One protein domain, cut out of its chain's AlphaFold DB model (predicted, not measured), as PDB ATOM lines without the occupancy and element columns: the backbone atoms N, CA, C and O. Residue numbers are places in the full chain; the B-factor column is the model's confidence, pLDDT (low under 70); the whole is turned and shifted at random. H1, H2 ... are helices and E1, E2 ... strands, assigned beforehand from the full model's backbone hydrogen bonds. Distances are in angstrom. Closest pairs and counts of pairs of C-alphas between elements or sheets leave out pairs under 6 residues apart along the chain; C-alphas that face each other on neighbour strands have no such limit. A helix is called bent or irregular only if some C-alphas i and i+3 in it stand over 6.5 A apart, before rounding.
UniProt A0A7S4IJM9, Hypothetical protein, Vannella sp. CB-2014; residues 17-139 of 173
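Overview. This is residues 17 to 139 of the 173 residues of the protein "Hypothetical protein" of Vannella sp. CB-2014 (UniProt A0A7S4IJM9). One strongly twisted sheet of six strands has H1 crossing over one face, while the short H2 only grazes the sheet. The long E4 has E2 and E3 beside different stretches of one side, and E5, then E6 and E1, follow on its other side. The 123 printed residues have two named helices, then six strands, in the order H1 H2 E1 E2 E3 E4 E5 E6; the class is mixed, with under half of the residues, 60, in named elements. The branched sheet is antiparallel; the whole is compact, with a radius of gyration of the C-alphas of 15.1 A, and only just elongated, spanning 52 by 34 by 29 A.

Along the chain. E4, residues 86 to 96, is 32.4 A long, from (179.672, 166.716, 136.398) to (147.694, 170.484, 140.186). E5 is residues 112 to 119, 22.8 A, and E6 126 to 133, 22.0 A; E1 is 50 to 54, E2 68 to 72 and E3 77 to 80. H1, residues 17 to 31, is 22.4 A long from (168.807, 180.984, 141.545), and irregular: C-alphas 27 and 30 are 7.2 A apart. H2 is residues 42 to 45.

Arrangement. E3 E4 E5 E6 form a meander, each strand the antiparallel neighbour of the one before. Within hydrogen-bond range are N 79 and O 87 of E3 and E4, 2.8 A, N 90 and O 115 of E4 and E5, 2.9 A, and N 116 and O 128 of E5 and E6, 2.8 A. So are N 71 and O 93 of E2 and E4, 2.9 A, and N 53 and O 127 of E1 and E6, 2.8 A. H1 is on the sheet at a height of 8.4 A, across the strands, at 63 degrees to E4 on the local plane; its closest C-alphas to E5 are Ala 21 and Trp 114, 7.1 A. H2 grazes the sheet with residues 43 to 45; its closest C-alphas to E6 are Tyr 45 and Cys 131, 6.0 A. In H1, 9 of 11 O i to N i+4 pairs are within range; H2 is too short for one.

Size, cuts and confidence. The C-alphas farthest apart, of Gly 83 and Gly 101, are 52.3 A apart. The printed part has no cut; the links E1 to E2 and E4 to E5 are long. Mean pLDDT of the printed part is 92.9, with residues 103 and 105 under 70.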
ATOM      1  N   GLU A  17     169.470 182.106 140.867       94.75
ATOM      2  CA  GLU A  17     168.807 180.984 141.545       94.75
ATOM      3  C   GLU A  17     169.613 179.685 141.387       94.75
ATOM      4  O   GLU A  17     169.907 179.016 142.375       94.75
ATOM      5  N   GLU A  18     170.046 179.372 140.163       94.75
ATOM      6  CA  GLU A  18     170.867 178.189 139.869       94.75
ATOM      7  C   GLU A  18     172.239 178.266 140.555       94.75
ATOM      8  O   GLU A  18     172.723 177.264 141.080       94.75
ATOM      9  N   LYS A  19     172.849 179.459 140.628       94.31
ATOM     10  CA  LYS A  19     174.102 179.678 141.373       94.31
ATOM     11  C   LYS A  19     173.948 179.342 142.855       94.31
ATOM     12  O   LYS A  19     174.781 178.615 143.392       94.31
ATOM     13  N   ARG A  20     172.873 179.813 143.504       95.81
ATOM     14  CA  ARG A  20     172.573 179.456 144.903       95.81
ATOM     15  C   ARG A  20     172.379 177.950 145.068       95.81
ATOM     16  O   ARG A  20     172.898 177.378 146.023       95.81
ATOM     17  N   ALA A  21     171.684 177.308 144.128       96.44
ATOM     18  CA  ALA A  21     171.474 175.864 144.155       96.44
ATOM     19  C   ALA A  21     172.784 175.071 144.049       96.44
ATOM     20  O   ALA A  21     172.973 174.126 144.813       96.44
ATOM     21  N   ILE A  22     173.706 175.465 143.167       96.00
ATOM     22  CA  ILE A  22     175.035 174.840 143.074       96.00
ATOM     23  C   ILE A  22     175.852 175.080 144.344       96.00
ATOM     24  O   ILE A  22     176.397 174.134 144.902       96.00
ATOM     25  N   GLN A  23     175.889 176.312 144.856       95.69
ATOM     26  CA  GLN A  23     176.606 176.619 146.099       95.69
ATOM     27  C   GLN A  23     176.102 175.775 147.274       95.69
ATOM     28  O   GLN A  23     176.901 175.261 148.059       95.69
ATOM     29  N   LYS A  24     174.782 175.598 147.390       97.44
ATOM     30  CA  LYS A  24     174.189 174.750 148.426       97.44
ATOM     31  C   LYS A  24     174.588 173.283 148.265       97.44
ATOM     32  O   LYS A  24     174.913 172.650 149.270       97.44
ATOM     33  N   LEU A  25     174.599 172.762 147.035       97.00
ATOM     34  CA  LEU A  25     175.080 171.410 146.752       97.00
ATOM     35  C   LEU A  25     176.541 171.253 147.187       97.00
ATOM     36  O   LEU A  25     176.821 170.381 148.001       97.00
ATOM     37  N   CYS A  26     177.444 172.124 146.725       95.69
ATOM     38  CA  CYS A  26     178.873 172.063 147.051       95.69
ATOM     39  C   CYS A  26     179.132 172.074 148.563       95.69
ATOM     40  O   CYS A  26     179.937 171.286 149.049       95.69
ATOM     41  N   LYS A  27     178.409 172.913 149.317       96.38
ATOM     42  CA  LYS A  27     178.516 172.966 150.785       96.38
ATOM     43  C   LYS A  27     178.028 171.690 151.473       96.38
ATOM     44  O   LYS A  27     178.535 171.342 152.531       96.38
ATOM     45  N   SER A  28     177.029 171.020 150.902       96.94
ATOM     46  CA  SER A  28     176.397 169.854 151.530       96.94
ATOM     47  C   SER A  28     177.097 168.548 151.146       96.94
ATOM     48  O   SER A  28     177.184 167.645 151.977       96.94
ATOM     49  N   LEU A  29     177.635 168.459 149.924       95.06
ATOM     50  CA  LEU A  29     178.175 167.240 149.313       95.06
ATOM     51  C   LEU A  29     179.150 166.452 150.211       95.06
ATOM     52  O   LEU A  29     178.966 165.241 150.311       95.06
ATOM     53  N   PRO A  30     180.115 167.074 150.926       95.50
ATOM     54  CA  PRO A  30     181.053 166.335 151.780       95.50
ATOM     55  C   PRO A  30     180.397 165.626 152.974       95.50
ATOM     56  O   PRO A  30     180.952 164.671 153.508       95.50
ATOM     57  N   SER A  31     179.230 166.107 153.409       96.38
ATOM     58  CA  SER A  31     178.496 165.587 154.571       96.38
ATOM     59  C   SER A  31     177.383 164.603 154.207       96.38
ATOM     60  O   SER A  31     176.825 163.949 155.091       96.38
ATOM     61  N   LEU A  32     177.038 164.495 152.918       96.50
ATOM     62  CA  LEU A  32     175.928 163.661 152.479       96.50
ATOM     63  C   LEU A  32     176.278 162.182 152.573       96.50
ATOM     64  O   LEU A  32     177.342 161.730 152.152       96.50
ATOM     65  N   ARG A  33     175.320 161.416 153.089       96.44
ATOM     66  CA  ARG A  33     175.363 159.958 153.106       96.44
ATOM     67  C   ARG A  33     174.382 159.426 152.081       96.44
ATOM     68  O   ARG A  33     173.270 159.936 151.963       96.44
ATOM     69  N   LEU A  34     174.828 158.417 151.343       96.75
ATOM     70  CA  LEU A  34     174.005 157.724 150.369       96.75
ATOM     71  C   LEU A  34     172.918 156.936 151.101       96.75
ATOM     72  O   LEU A  34     173.217 156.201 152.043       96.75
ATOM     73  N   GLN A  35     171.670 157.122 150.690       95.38
ATOM     74  CA  GLN A  35     170.528 156.375 151.194       95.38
ATOM     75  C   GLN A  35     170.136 155.319 150.163       95.38
ATOM     76  O   GLN A  35     169.809 155.649 149.021       95.38
ATOM     77  N   SER A  36     170.159 154.055 150.577       90.06
ATOM     78  CA  SER A  36     169.711 152.933 149.755       90.06
ATOM     79  C   SER A  36     168.219 152.709 150.009       90.06
ATOM     80  O   SER A  36     167.826 152.018 150.949       90.06
ATOM     81  N   CYS A  37     167.375 153.367 149.217       90.62
ATOM     82  CA  CYS A  37     165.926 153.184 149.252       90.62
ATOM     83  C   CYS A  37     165.288 153.496 147.895       90.62
ATOM     84  O   CYS A  37     165.723 154.402 147.184       90.62
ATOM     85  N   ASP A  38     164.188 152.811 147.590       89.75
ATOM     86  CA  ASP A  38     163.495 152.933 146.298       89.75
ATOM     87  C   ASP A  38     162.617 154.195 146.187       89.75
ATOM     88  O   ASP A  38     162.154 154.565 145.103       89.75
ATOM     89  N   SER A  39     162.355 154.865 147.314       92.94
ATOM     90  CA  SER A  39     161.525 156.069 147.389       92.94
ATOM     91  C   SER A  39     161.966 156.989 148.521       92.94
ATOM     92  O   SER A  39     162.438 156.524 149.556       92.94
ATOM     93  N   ALA A  40     161.800 158.296 148.327       94.25
ATOM     94  CA  ALA A  40     162.097 159.286 149.355       94.25
ATOM     95  C   ALA A  40     160.995 159.286 150.420       94.25
ATOM     96  O   ALA A  40     159.822 159.087 150.108       94.25
ATOM     97  N   THR A  41     161.352 159.571 151.670       94.44
ATOM     98  CA  THR A  41     160.371 159.842 152.727       94.44
ATOM     99  C   THR A  41     159.821 161.266 152.603       94.44
ATOM    100  O   THR A  41     160.375 162.113 151.896       94.44
ATOM    101  N   SER A  42     158.729 161.560 153.314       93.12
ATOM    102  CA  SER A  42     158.136 162.907 153.363       93.12
ATOM    103  C   SER A  42     159.083 163.975 153.925       93.12
ATOM    104  O   SER A  42     158.860 165.165 153.705       93.12
ATOM    105  N   ASP A  43     160.168 163.574 154.589       93.94
ATOM    106  CA  ASP A  43     161.182 164.486 155.126       93.94
ATOM    107  C   ASP A  43     161.895 165.265 154.018       93.94
ATOM    108  O   ASP A  43     162.430 166.348 154.257       93.94
ATOM    109  N   ILE A  44     161.858 164.781 152.771       95.50
ATOM    110  CA  ILE A  44     162.364 165.515 151.603       95.50
ATOM    111  C   ILE A  44     161.656 166.868 151.396       95.50
ATOM    112  O   ILE A  44     162.167 167.716 150.669       95.50
ATOM    113  N   TYR A  45     160.499 167.096 152.029       94.75
ATOM    114  CA  TYR A  45     159.797 168.384 151.998       94.75
ATOM    115  C   TYR A  45     160.193 169.325 153.122       94.75
ATOM    116  O   TYR A  45     159.724 170.460 153.112       94.75
ATOM    117  N   ILE A  46     161.008 168.897 154.084       96.31
ATOM    118  CA  ILE A  46     161.440 169.765 155.177       96.31
ATOM    119  C   ILE A  46     162.340 170.861 154.610       96.31
ATOM    120  O   ILE A  46     163.272 170.588 153.851       96.31
ATOM    121  N   ASP A  47     162.041 172.108 154.961       96.81
ATOM    122  CA  ASP A  47     162.795 173.265 154.493       96.81
ATOM    123  C   ASP A  47     164.291 173.139 154.825       96.81
ATOM    124  O   ASP A  47     164.690 172.865 155.959       96.81
ATOM    125  N   GLY A  48     165.135 173.291 153.807       96.19
ATOM    126  CA  GLY A  48     166.583 173.173 153.930       96.19
ATOM    127  C   GLY A  48     167.127 171.743 153.924       96.19
ATOM    128  O   GLY A  48     168.356 171.602 153.873       96.19
ATOM    129  N   ASN A  49     166.275 170.710 153.934       97.00
ATOM    130  CA  ASN A  49     166.713 169.315 153.927       97.00
ATOM    131  C   ASN A  49     167.477 168.965 152.639       97.00
ATOM    132  O   ASN A  49     167.119 169.423 151.547       97.00
ATOM    133  N   VAL A  50     168.530 168.156 152.778       97.81
ATOM    134  CA  VAL A  50     169.352 167.660 151.669       97.81
ATOM    135  C   VAL A  50     169.549 166.156 151.824       97.81
ATOM    136  O   VAL A  50     170.022 165.690 152.856       97.81
ATOM    137  N   SER A  51     169.216 165.400 150.785       97.38
ATOM    138  CA  SER A  51     169.245 163.932 150.790       97.38
ATOM    139  C   SER A  51     169.886 163.401 149.513       97.38
ATOM    140  O   SER A  51     169.681 163.981 148.445       97.38
ATOM    141  N   MET A  52     170.636 162.303 149.611       97.69
ATOM    142  CA  MET A  52     171.351 161.683 148.492       97.69
ATOM    143  C   MET A  52     170.923 160.226 148.321       97.69
ATOM    144  O   MET A  52     170.901 159.484 149.299       97.69
ATOM    145  N   PHE A  53     170.623 159.821 147.089       97.25
ATOM    146  CA  PHE A  53     170.135 158.483 146.749       97.25
ATOM    147  C   PHE A  53     170.900 157.889 145.560       97.25
ATOM    148  O   PHE A  53     171.540 158.603 144.778       97.25
ATOM    149  N   GLU A  54     170.804 156.572 145.421       96.19
ATOM    150  CA  GLU A  54     171.289 155.827 144.257       96.19
ATOM    151  C   GLU A  54     170.375 156.044 143.040       96.19
ATOM    152  O   GLU A  54     169.183 156.331 143.172       96.19
ATOM    153  N   LEU A  55     170.936 155.934 141.833       91.94
ATOM    154  CA  LEU A  55     170.161 155.918 140.591       91.94
ATOM    155  C   LEU A  55     169.806 154.473 140.187       91.94
ATOM    156  O   LEU A  55     170.590 153.567 140.454       91.94
ATOM    157  N   PRO A  56     168.677 154.248 139.481       91.25
ATOM    158  CA  PRO A  56     167.749 155.249 138.959       91.25
ATOM    159  C   PRO A  56     166.756 155.751 140.013       91.25
ATOM    160  O   PRO A  56     166.060 154.978 140.656       91.25
ATOM    161  N   PHE A  57     166.598 157.071 140.095       91.19
ATOM    162  CA  PHE A  57     165.609 157.704 140.960       91.19
ATOM    163  C   PHE A  57     164.793 158.701 140.142       91.19
ATOM    164  O   PHE A  57     165.324 159.664 139.583       91.19
ATOM    165  N   THR A  58     163.492 158.454 140.022       91.25
ATOM    166  CA  THR A  58     162.605 159.268 139.178       91.25
ATOM    167  C   THR A  58     161.717 160.173 140.023       91.25
ATOM    168  O   THR A  58     161.541 159.956 141.218       91.25
ATOM    169  N   THR A  59     161.061 161.159 139.405       91.81
ATOM    170  CA  THR A  59     160.100 162.026 140.115       91.81
ATOM    171  C   THR A  59     158.907 161.266 140.708       91.81
ATOM    172  O   THR A  59     158.188 161.833 141.522       91.81
ATOM    173  N   ARG A  60     158.663 160.010 140.294       92.56
ATOM    174  CA  ARG A  60     157.630 159.133 140.880       92.56
ATOM    175  C   ARG A  60     158.054 158.537 142.224       92.56
ATOM    176  O   ARG A  60     157.187 158.161 143.000       92.56
ATOM    177  N   CYS A  61     159.359 158.461 142.475       94.31
ATOM    178  CA  CYS A  61     159.940 157.997 143.735       94.31
ATOM    179  C   CYS A  61     159.897 159.084 144.821       94.31
ATOM    180  O   CYS A  61     160.135 158.802 145.991       94.31
ATOM    181  N   ILE A  62     159.598 160.331 144.446       95.50
ATOM    182  CA  ILE A  62     159.323 161.413 145.389       95.50
ATOM    183  C   ILE A  62     157.840 161.320 145.753       95.50
ATOM    184  O   ILE A  62     157.013 161.299 144.831       95.50
ATOM    185  N   PRO A  63     157.467 161.307 147.047       95.06
ATOM    186  CA  PRO A  63     156.060 161.229 147.392       95.06
ATOM    187  C   PRO A  63     155.285 162.420 146.800       95.06
ATOM    188  O   PRO A  63     155.829 163.476 146.435       95.06
ATOM    189  N   SER A  64     153.992 162.226 146.625       93.75
ATOM    190  CA  SER A  64     153.068 163.251 146.151       93.75
ATOM    191  C   SER A  64     151.685 162.935 146.696       93.75
ATOM    192  O   SER A  64     151.459 161.854 147.237       93.75
ATOM    193  N   ASP A  65     150.765 163.884 146.587       91.62
ATOM    194  CA  ASP A  65     149.381 163.671 147.000       91.62
ATOM    195  C   ASP A  65     148.501 163.406 145.770       91.62
ATOM    196  O   ASP A  65     148.861 163.692 144.629       91.62
ATOM    197  N   LYS A  66     147.282 162.927 145.988       90.50
ATOM    198  CA  LYS A  66     146.273 162.712 144.946       90.50
ATOM    199  C   LYS A  66     146.022 163.969 144.095       90.50
ATOM    200  O   LYS A  66     145.696 163.877 142.912       90.50
ATOM    201  N   TRP A  67     146.164 165.149 144.697       90.94
ATOM    202  CA  TRP A  67     145.755 166.441 144.131       90.94
ATOM    203  C   TRP A  67     146.854 167.160 143.354       90.94
ATOM    204  O   TRP A  67     146.569 168.105 142.610       90.94
ATOM    205  N   TRP A  68     148.108 166.739 143.500       93.56
ATOM    206  CA  TRP A  68     149.241 167.409 142.880       93.56
ATOM    207  C   TRP A  68     150.357 166.424 142.553       93.56
ATOM    208  O   TRP A  68     150.508 165.388 143.180       93.56
ATOM    209  N   ARG A  69     151.164 166.754 141.553       94.44
ATOM    210  CA  ARG A  69     152.325 165.958 141.145       94.44
ATOM    211  C   ARG A  69     153.549 166.839 141.008       94.44
ATOM    212  O   ARG A  69     153.420 168.038 140.742       94.44
ATOM    213  N   TRP A  70     154.726 166.240 141.120       96.19
ATOM    214  CA  TRP A  70     155.963 166.924 140.773       96.19
ATOM    215  C   TRP A  70     156.020 167.197 139.278       96.19
ATOM    216  O   TRP A  70     155.769 166.324 138.443       96.19
ATOM    217  N   ASN A  71     156.351 168.436 138.944       95.56
ATOM    218  CA  ASN A  71     156.654 168.852 137.594       95.56
ATOM    219  C   ASN A  71     158.089 169.359 137.547       95.56
ATOM    220  O   ASN A  71     158.427 170.364 138.176       95.56
ATOM    221  N   GLN A  72     158.902 168.691 136.743       95.50
ATOM    222  CA  GLN A  72     160.245 169.139 136.433       95.50
ATOM    223  C   GLN A  72     160.197 170.329 135.474       95.50
ATOM    224  O   GLN A  72     159.487 170.318 134.463       95.50
ATOM    225  N   THR A  73     160.920 171.396 135.798       90.44
ATOM    226  CA  THR A  73     161.071 172.536 134.895       90.44
ATOM    227  C   THR A  73     161.897 172.126 133.681       90.44
ATOM    228  O   THR A  73     162.889 171.423 133.832       90.44
ATOM    229  N   LYS A  74     161.549 172.623 132.487       80.81
ATOM    230  CA  LYS A  74     162.257 172.300 131.232       80.81
ATOM    231  C   LYS A  74     163.737 172.716 131.214       80.81
ATOM    232  O   LYS A  74     164.482 172.248 130.362       80.81
ATOM    233  N   CYS A  75     164.158 173.606 132.112       77.44
ATOM    234  CA  CYS A  75     165.551 174.019 132.209       77.44
ATOM    235  C   CYS A  75     166.367 172.914 132.889       77.44
ATOM    236  O   CYS A  75     166.232 172.699 134.093       77.44
ATOM    237  N   HIS A  76     167.199 172.231 132.106       86.12
ATOM    238  CA  HIS A  76     168.295 171.412 132.607       86.12
ATOM    239  C   HIS A  76     169.585 172.169 132.335       86.12
ATOM    240  O   HIS A  76     169.861 172.545 131.192       86.12
ATOM    241  N   LYS A  77     170.379 172.386 133.374       91.75
ATOM    242  CA  LYS A  77     171.728 172.927 133.229       91.75
ATOM    243  C   LYS A  77     172.723 171.833 133.565       91.75
ATOM    244  O   LYS A  77     172.437 170.971 134.390       91.75
ATOM    245  N   LYS A  78     173.868 171.858 132.897       93.94
ATOM    246  CA  LYS A  78     175.023 171.031 133.237       93.94
ATOM    247  C   LYS A  78     176.146 171.954 133.676       93.94
ATOM    248  O   LYS A  78     176.349 173.004 133.065       93.94
ATOM    249  N   VAL A  79     176.806 171.579 134.757       93.19
ATOM    250  CA  VAL A  79     177.847 172.343 135.437       93.19
ATOM    251  C   VAL A  79     178.956 171.348 135.746       93.19
ATOM    252  O   VAL A  79     178.705 170.348 136.405       93.19
ATOM    253  N   GLU A  80     180.160 171.612 135.261       94.12
ATOM    254  CA  GLU A  80     181.356 170.857 135.646       94.12
ATOM    255  C   GLU A  80     181.977 171.529 136.869       94.12
ATOM    256  O   GLU A  80     182.254 172.722 136.832       94.12
ATOM    257  N   LEU A  81     182.165 170.799 137.961       91.38
ATOM    258  CA  LEU A  81     182.849 171.265 139.163       91.38
ATOM    259  C   LEU A  81     184.327 170.844 139.129       91.38
ATOM    260  O   LEU A  81     184.787 170.137 138.229       91.38
ATOM    261  N   GLU A  82     185.091 171.280 140.129       89.50
ATOM    262  CA  GLU A  82     186.474 170.837 140.297       89.50
ATOM    263  C   GLU A  82     186.577 169.311 140.455       89.50
ATOM    264  O   GLU A  82     185.653 168.643 140.920       89.50
ATOM    265  N   GLY A  83     187.712 168.746 140.033       90.69
ATOM    266  CA  GLY A  83     187.941 167.299 140.087       90.69
ATOM    267  C   GLY A  83     187.166 166.491 139.038       90.69
ATOM    268  O   GLY A  83     187.065 165.276 139.176       90.69
ATOM    269  N   GLY A  84     186.621 167.141 138.003       93.00
ATOM    270  CA  GLY A  84     185.895 166.471 136.916       93.00
ATOM    271  C   GLY A  84     184.506 165.972 137.318       93.00
ATOM    272  O   GLY A  84     183.993 165.032 136.714       93.00
ATOM    273  N   ILE A  85     183.922 166.552 138.369       95.19
ATOM    274  CA  ILE A  85     182.579 166.205 138.833       95.19
ATOM    275  C   ILE A  85     181.557 166.919 137.950       95.19
ATOM    276  O   ILE A  85     181.447 168.142 137.992       95.19
ATOM    277  N   SER A  86     180.748 166.160 137.219       95.75
ATOM    278  CA  SER A  86     179.672 166.716 136.398       95.75
ATOM    279  C   SER A  86     178.362 166.739 137.178       95.75
ATOM    280  O   SER A  86     177.971 165.747 137.798       95.75
ATOM    281  N   VAL A  87     177.658 167.870 137.151       95.94
ATOM    282  CA  VAL A  87     176.364 168.049 137.815       95.94
ATOM    283  C   VAL A  87     175.323 168.500 136.805       95.94
ATOM    284  O   VAL A  87     175.425 169.585 136.228       95.94
ATOM    285  N   ALA A  88     174.267 167.707 136.636       95.38
ATOM    286  CA  ALA A  88     173.063 168.141 135.941       95.38
ATOM    287  C   ALA A  88     171.995 168.551 136.958       95.38
ATOM    288  O   ALA A  88     171.572 167.726 137.764       95.38
ATOM    289  N   LEU A  89     171.537 169.803 136.917       95.50
ATOM    290  CA  LEU A  89     170.512 170.310 137.832       95.50
ATOM    291  C   LEU A  89     169.189 170.610 137.131       95.50
ATOM    292  O   LEU A  89     169.159 171.094 135.995       95.50
ATOM    293  N   ALA A  90     168.100 170.352 137.848       96.06
ATOM    294  CA  ALA A  90     166.744 170.710 137.462       96.06
ATOM    295  C   ALA A  90     165.924 171.114 138.694       96.06
ATOM    296  O   ALA A  90     166.161 170.645 139.806       96.06
ATOM    297  N   LYS A  91     164.926 171.974 138.486       96.56
ATOM    298  CA  LYS A  91     163.988 172.383 139.531       96.56
ATOM    299  C   LYS A  91     162.696 171.576 139.434       96.56
ATOM    300  O   LYS A  91     162.158 171.378 138.343       96.56
ATOM    301  N   LEU A  92     162.176 171.150 140.578       97.25
ATOM    302  CA  LEU A  92     160.904 170.457 140.727       97.25
ATOM    303  C   LEU A  92     159.926 171.351 141.490       97.25
ATOM    304  O   LEU A  92     160.241 171.873 142.563       97.25
ATOM    305  N   ILE A  93     158.728 171.520 140.931       96.94
ATOM    306  CA  ILE A  93     157.634 172.279 141.549       96.94
ATOM    307  C   ILE A  93     156.339 171.461 141.541       96.94
ATOM    308  O   ILE A  93     156.060 170.778 140.548       96.94
ATOM    309  N   PRO A  94     155.513 171.534 142.596       96.62
ATOM    310  CA  PRO A  94     154.189 170.934 142.594       96.62
ATOM    311  C   PRO A  94     153.287 171.572 141.532       96.62
ATOM    312  O   PRO A  94     153.283 172.788 141.318       96.62
ATOM    313  N   ARG A  95     152.485 170.753 140.854       94.88
ATOM    314  CA  ARG A  95     151.435 171.204 139.931       94.88
ATOM    315  C   ARG A  95     150.157 170.436 140.207       94.88
ATOM    316  O   ARG A  95     150.212 169.245 140.499       94.88
ATOM    317  N   LYS A  96     149.014 171.110 140.060       93.25
ATOM    318  CA  LYS A  96     147.694 170.484 140.186       93.25
ATOM    319  C   LYS A  96     147.594 169.265 139.266       93.25
ATOM    320  O   LYS A  96     148.012 169.311 138.106       93.25
ATOM    321  N   SER A  97     147.053 168.179 139.801       89.94
ATOM    322  CA  SER A  97     146.744 166.983 139.032       89.94
ATOM    323  C   SER A  97     145.414 167.173 138.296       89.94
ATOM    324  O   SER A  97     144.441 167.653 138.873       89.94
ATOM    325  N   ASN A  98     145.356 166.797 137.017       83.31
ATOM    326  CA  ASN A  98     144.157 166.942 136.179       83.31
ATOM    327  C   ASN A  98     143.239 165.709 136.292       83.31
ATOM    328  O   ASN A  98     142.813 165.151 135.280       83.31
ATOM    329  N   ILE A  99     142.965 165.245 137.514       83.94
ATOM    330  CA  ILE A  99     142.079 164.095 137.737       83.94
ATOM    331  C   ILE A  99     140.630 164.561 137.574       83.94
ATOM    332  O   ILE A  99     140.140 165.391 138.342       83.94
ATOM    333  N   LYS A 100     139.942 164.036 136.553       77.94
ATOM    334  CA  LYS A 100     138.518 164.308 136.309       77.94
ATOM    335  C   LYS A 100     137.680 163.819 137.499       77.94
ATOM    336  O   LYS A 100     137.908 162.722 137.995       77.94
ATOM    337  N   GLY A 101     136.714 164.626 137.938       74.94
ATOM    338  CA  GLY A 101     135.782 164.280 139.024       74.94
ATOM    339  C   GLY A 101     136.216 164.707 140.432       74.94
ATOM    340  O   GLY A 101     135.452 164.548 141.376       74.94
ATOM    341  N   LEU A 102     137.403 165.297 140.588       73.69
ATOM    342  CA  LEU A 102     137.875 165.858 141.853       73.69
ATOM    343  C   LEU A 102     137.616 167.377 141.877       73.69
ATOM    344  O   LEU A 102     138.472 168.177 141.501       73.69
ATOM    345  N   LEU A 103     136.394 167.766 142.256       67.50
ATOM    346  CA  LEU A 103     135.951 169.170 142.289       67.50
ATOM    347  C   LEU A 103     136.579 169.963 143.449       67.50
ATOM    348  O   LEU A 103     136.886 171.142 143.290       67.50
ATOM    349  N   GLU A 104     136.872 169.309 144.574       73.62
ATOM    350  CA  GLU A 104     137.474 169.940 145.755       73.62
ATOM    351  C   GLU A 104     138.983 169.705 145.808       73.62
ATOM    352  O   GLU A 104     139.485 168.804 146.475       73.62
ATOM    353  N   CYS A 105     139.743 170.510 145.072       64.69
ATOM    354  CA  CYS A 105     141.198 170.456 145.154       64.69
ATOM    355  C   CYS A 105     141.670 171.097 146.464       64.69
ATOM    356  O   CYS A 105     141.590 172.317 146.609       64.69
ATOM    357  N   LYS A 106     142.243 170.297 147.372       73.88
ATOM    358  CA  LYS A 106     143.090 170.836 148.445       73.88
ATOM    359  C   LYS A 106     144.221 171.662 147.815       73.88
ATOM    360  O   LYS A 106     144.687 171.350 146.715       73.88
ATOM    361  N   SER A 107     144.611 172.753 148.467       88.88
ATOM    362  CA  SER A 107     145.628 173.684 147.966       88.88
ATOM    363  C   SER A 107     146.910 172.956 147.548       88.88
ATOM    364  O   SER A 107     147.399 172.089 148.270       88.88
ATOM    365  N   VAL A 108     147.479 173.327 146.398       93.19
ATOM    366  CA  VAL A 108     148.784 172.815 145.953       93.19
ATOM    367  C   VAL A 108     149.871 173.399 146.862       93.19
ATOM    368  O   VAL A 108     149.891 174.622 147.040       93.19
ATOM    369  N   PRO A 109     150.776 172.583 147.429       94.88
ATOM    370  CA  PRO A 109     151.824 173.108 148.291       94.88
ATOM    371  C   PRO A 109     152.787 173.991 147.496       94.88
ATOM    372  O   PRO A 109     153.077 173.741 146.325       94.88
ATOM    373  N   ASN A 110     153.325 175.019 148.147       95.88
ATOM    374  CA  ASN A 110     154.309 175.922 147.552       95.88
ATOM    375  C   ASN A 110     155.741 175.418 147.788       95.88
ATOM    376  O   ASN A 110     156.597 176.170 148.255       95.88
ATOM    377  N   TYR A 111     155.971 174.128 147.526       97.31
ATOM    378  CA  TYR A 111     157.285 173.516 147.690       97.31
ATOM    379  C   TYR A 111     158.193 173.798 146.496       97.31
ATOM    380  O   TYR A 111     157.731 173.959 145.361       97.31
ATOM    381  N   LYS A 112     159.500 173.814 146.746       97.50
ATOM    382  CA  LYS A 112     160.524 173.930 145.710       97.50
ATOM    383  C   LYS A 112     161.699 173.023 146.036       97.50
ATOM    384  O   LYS A 112     162.415 173.266 147.006       97.50
ATOM    385  N   ILE A 113     161.906 172.022 145.186       97.88
ATOM    386  CA  ILE A 113     163.006 171.068 145.315       97.88
ATOM    387  C   ILE A 113     163.958 171.244 144.138       97.88
ATOM    388  O   ILE A 113     163.534 171.326 142.984       97.88
ATOM    389  N   TRP A 114     165.250 171.277 144.426       97.94
ATOM    390  CA  TRP A 114     166.302 171.116 143.435       97.94
ATOM    391  C   TRP A 114     166.711 169.658 143.360       97.94
ATOM    392  O   TRP A 114     166.935 169.019 144.383       97.94
ATOM    393  N   GLN A 115     166.801 169.155 142.140       97.50
ATOM    394  CA  GLN A 115     167.321 167.841 141.817       97.50
ATOM    395  C   GLN A 115     168.683 168.013 141.155       97.50
ATOM    396  O   GLN A 115     168.810 168.782 140.198       97.50
ATOM    397  N   TYR A 116     169.665 167.251 141.617       97.44
ATOM    398  CA  TYR A 116     171.005 167.193 141.052       97.44
ATOM    399  C   TYR A 116     171.323 165.751 140.688       97.44
ATOM    400  O   TYR A 116     171.214 164.870 141.531       97.44
ATOM    401  N   VAL A 117     171.732 165.504 139.451       97.12
ATOM    402  CA  VAL A 117     172.404 164.261 139.070       97.12
ATOM    403  C   VAL A 117     173.894 164.542 139.135       97.12
ATOM    404  O   VAL A 117     174.384 165.388 138.385       97.12
ATOM    405  N   VAL A 118     174.580 163.882 140.062       97.44
ATOM    406  CA  VAL A 118     175.997 164.095 140.356       97.44
ATOM    407  C   VAL A 118     176.788 162.902 139.838       97.44
ATOM    408  O   VAL A 118     176.600 161.771 140.286       97.44
ATOM    409  N   SER A 119     177.685 163.163 138.894       97.56
ATOM    410  CA  SER A 119     178.589 162.182 138.304       97.56
ATOM    411  C   SER A 119     180.012 162.493 138.748       97.56
ATOM    412  O   SER A 119     180.604 163.480 138.320       97.56
ATOM    413  N   ILE A 120     180.551 161.655 139.631       96.06
ATOM    414  CA  ILE A 120     181.932 161.752 140.112       96.06
ATOM    415  C   ILE A 120     182.764 160.723 139.336       96.06
ATOM    416  O   ILE A 120     182.312 159.583 139.204       96.06
ATOM    417  N   PRO A 121     183.967 161.065 138.840       96.69
ATOM    418  CA  PRO A 121     184.826 160.098 138.168       96.69
ATOM    419  C   PRO A 121     185.050 158.842 139.017       96.69
ATOM    420  O   PRO A 121     185.291 158.936 140.221       96.69
ATOM    421  N   LEU A 122     184.993 157.671 138.374       96.06
ATOM    422  CA  LEU A 122     185.195 156.352 138.995       96.06
ATOM    423  C   LEU A 122     184.133 155.941 140.034       96.06
ATOM    424  O   LEU A 122     184.334 154.957 140.745       96.06
ATOM    425  N   LYS A 123     183.015 156.668 140.141       96.06
ATOM    426  CA  LYS A 123     181.886 156.313 141.008       96.06
ATOM    427  C   LYS A 123     180.597 156.229 140.205       96.06
ATOM    428  O   LYS A 123     180.435 156.917 139.200       96.06
ATOM    429  N   GLU A 124     179.663 155.431 140.707       96.50
ATOM    430  CA  GLU A 124     178.304 155.419 140.181       96.50
ATOM    431  C   GLU A 124     177.640 156.791 140.381       96.50
ATOM    432  O   GLU A 124     177.847 157.446 141.413       96.50
ATOM    433  N   PRO A 125     176.861 157.265 139.395       96.81
ATOM    434  CA  PRO A 125     176.173 158.536 139.505       96.81
ATOM    435  C   PRO A 125     175.089 158.461 140.583       96.81
ATOM    436  O   PRO A 125     174.367 157.473 140.715       96.81
ATOM    437  N   THR A 126     174.947 159.545 141.334       97.31
ATOM    438  CA  THR A 126     173.973 159.657 142.425       97.31
ATOM    439  C   THR A 126     173.004 160.795 142.154       97.31
ATOM    440  O   THR A 126     173.285 161.706 141.365       97.31
ATOM    441  N   ILE A 127     171.843 160.748 142.798       97.31
ATOM    442  CA  ILE A 127     170.901 161.861 142.806       97.31
ATOM    443  C   ILE A 127     170.962 162.558 144.160       97.31
ATOM    444  O   ILE A 127     171.006 161.916 145.206       97.31
ATOM    445  N   VAL A 128     170.941 163.882 144.150       97.69
ATOM    446  CA  VAL A 128     170.804 164.694 145.356       97.69
ATOM    447  C   VAL A 128     169.541 165.525 145.221       97.69
ATOM    448  O   VAL A 128     169.263 166.082 144.156       97.69
ATOM    449  N   PHE A 129     168.790 165.635 146.307       97.81
ATOM    450  CA  PHE A 129     167.686 166.573 146.423       97.81
ATOM    451  C   PHE A 129     167.985 167.604 147.495       97.81
ATOM    452  O   PHE A 129     168.500 167.262 148.555       97.81
ATOM    453  N   TRP A 130     167.630 168.855 147.223       98.12
ATOM    454  CA  TRP A 130     167.590 169.920 148.218       98.12
ATOM    455  C   TRP A 130     166.215 170.583 148.210       98.12
ATOM    456  O   TRP A 130     165.769 171.074 147.172       98.12
ATOM    457  N   CYS A 131     165.560 170.638 149.365       98.12
ATOM    458  CA  CYS A 131     164.340 171.412 149.545       98.12
ATOM    459  C   CYS A 131     164.691 172.874 149.862       98.12
ATOM    460  O   CYS A 131     165.099 173.198 150.975       98.12
ATOM    461  N   GLU A 132     164.573 173.771 148.878       97.62
ATOM    462  CA  GLU A 132     164.802 175.211 149.095       97.62
ATOM    463  C   GLU A 132     163.601 175.884 149.758       97.62
ATOM    464  O   GLU A 132     163.769 176.883 150.448       97.62
ATOM    465  N   LYS A 133     162.394 175.379 149.488       97.12
ATOM    466  CA  LYS A 133     161.166 175.879 150.096       97.12
ATOM    467  C   LYS A 133     160.295 174.703 150.483       97.12
ATOM    468  O   LYS A 133     159.809 173.997 149.593       97.12
ATOM    469  N   GLY A 134     160.107 174.513 151.778       96.56
ATOM    470  CA  GLY A 134     159.481 173.322 152.333       96.56
ATOM    471  C   GLY A 134     158.449 173.584 153.422       96.56
ATOM    472  O   GLY A 134     158.008 174.713 153.640       96.56
ATOM    473  N   ALA A 135     158.053 172.507 154.094       95.50
ATOM    474  CA  ALA A 135     157.374 172.573 155.378       95.50
ATOM    475  C   ALA A 135     158.381 172.940 156.478       95.50
ATOM    476  O   ALA A 135     159.545 172.531 156.429       95.50
ATOM    477  N   THR A 136     157.931 173.695 157.477       93.94
ATOM    478  CA  THR A 136     158.722 173.949 158.682       93.94
ATOM    479  C   THR A 136     158.939 172.635 159.420       93.94
ATOM    480  O   THR A 136     157.985 171.892 159.647       93.94
ATOM    481  N   ASP A 137     160.186 172.356 159.791       87.69
ATOM    482  CA  ASP A 137     160.500 171.211 160.639       87.69
ATOM    483  C   ASP A 137     159.852 171.417 162.020       87.69
ATOM    484  O   ASP A 137     160.216 172.377 162.711       87.69
ATOM    485  N   PRO A 138     158.911 170.556 162.449       80.56
ATOM    486  CA  PRO A 138     158.291 170.681 163.764       80.56
ATOM    487  C   PRO A 138     159.317 170.591 164.902       80.56
ATOM    488  O   PRO A 138     159.096 171.178 165.959       80.56
ATOM    489  N   ASN A 139     160.457 169.926 164.686       79.94
ATOM    490  CA  ASN A 139     161.503 169.772 165.696       79.94
ATOM    491  C   ASN A 139     162.439 170.987 165.800       79.94
ATOM    492  O   ASN A 139     163.176 171.094 166.776       79.94
TER     493      ASN A 139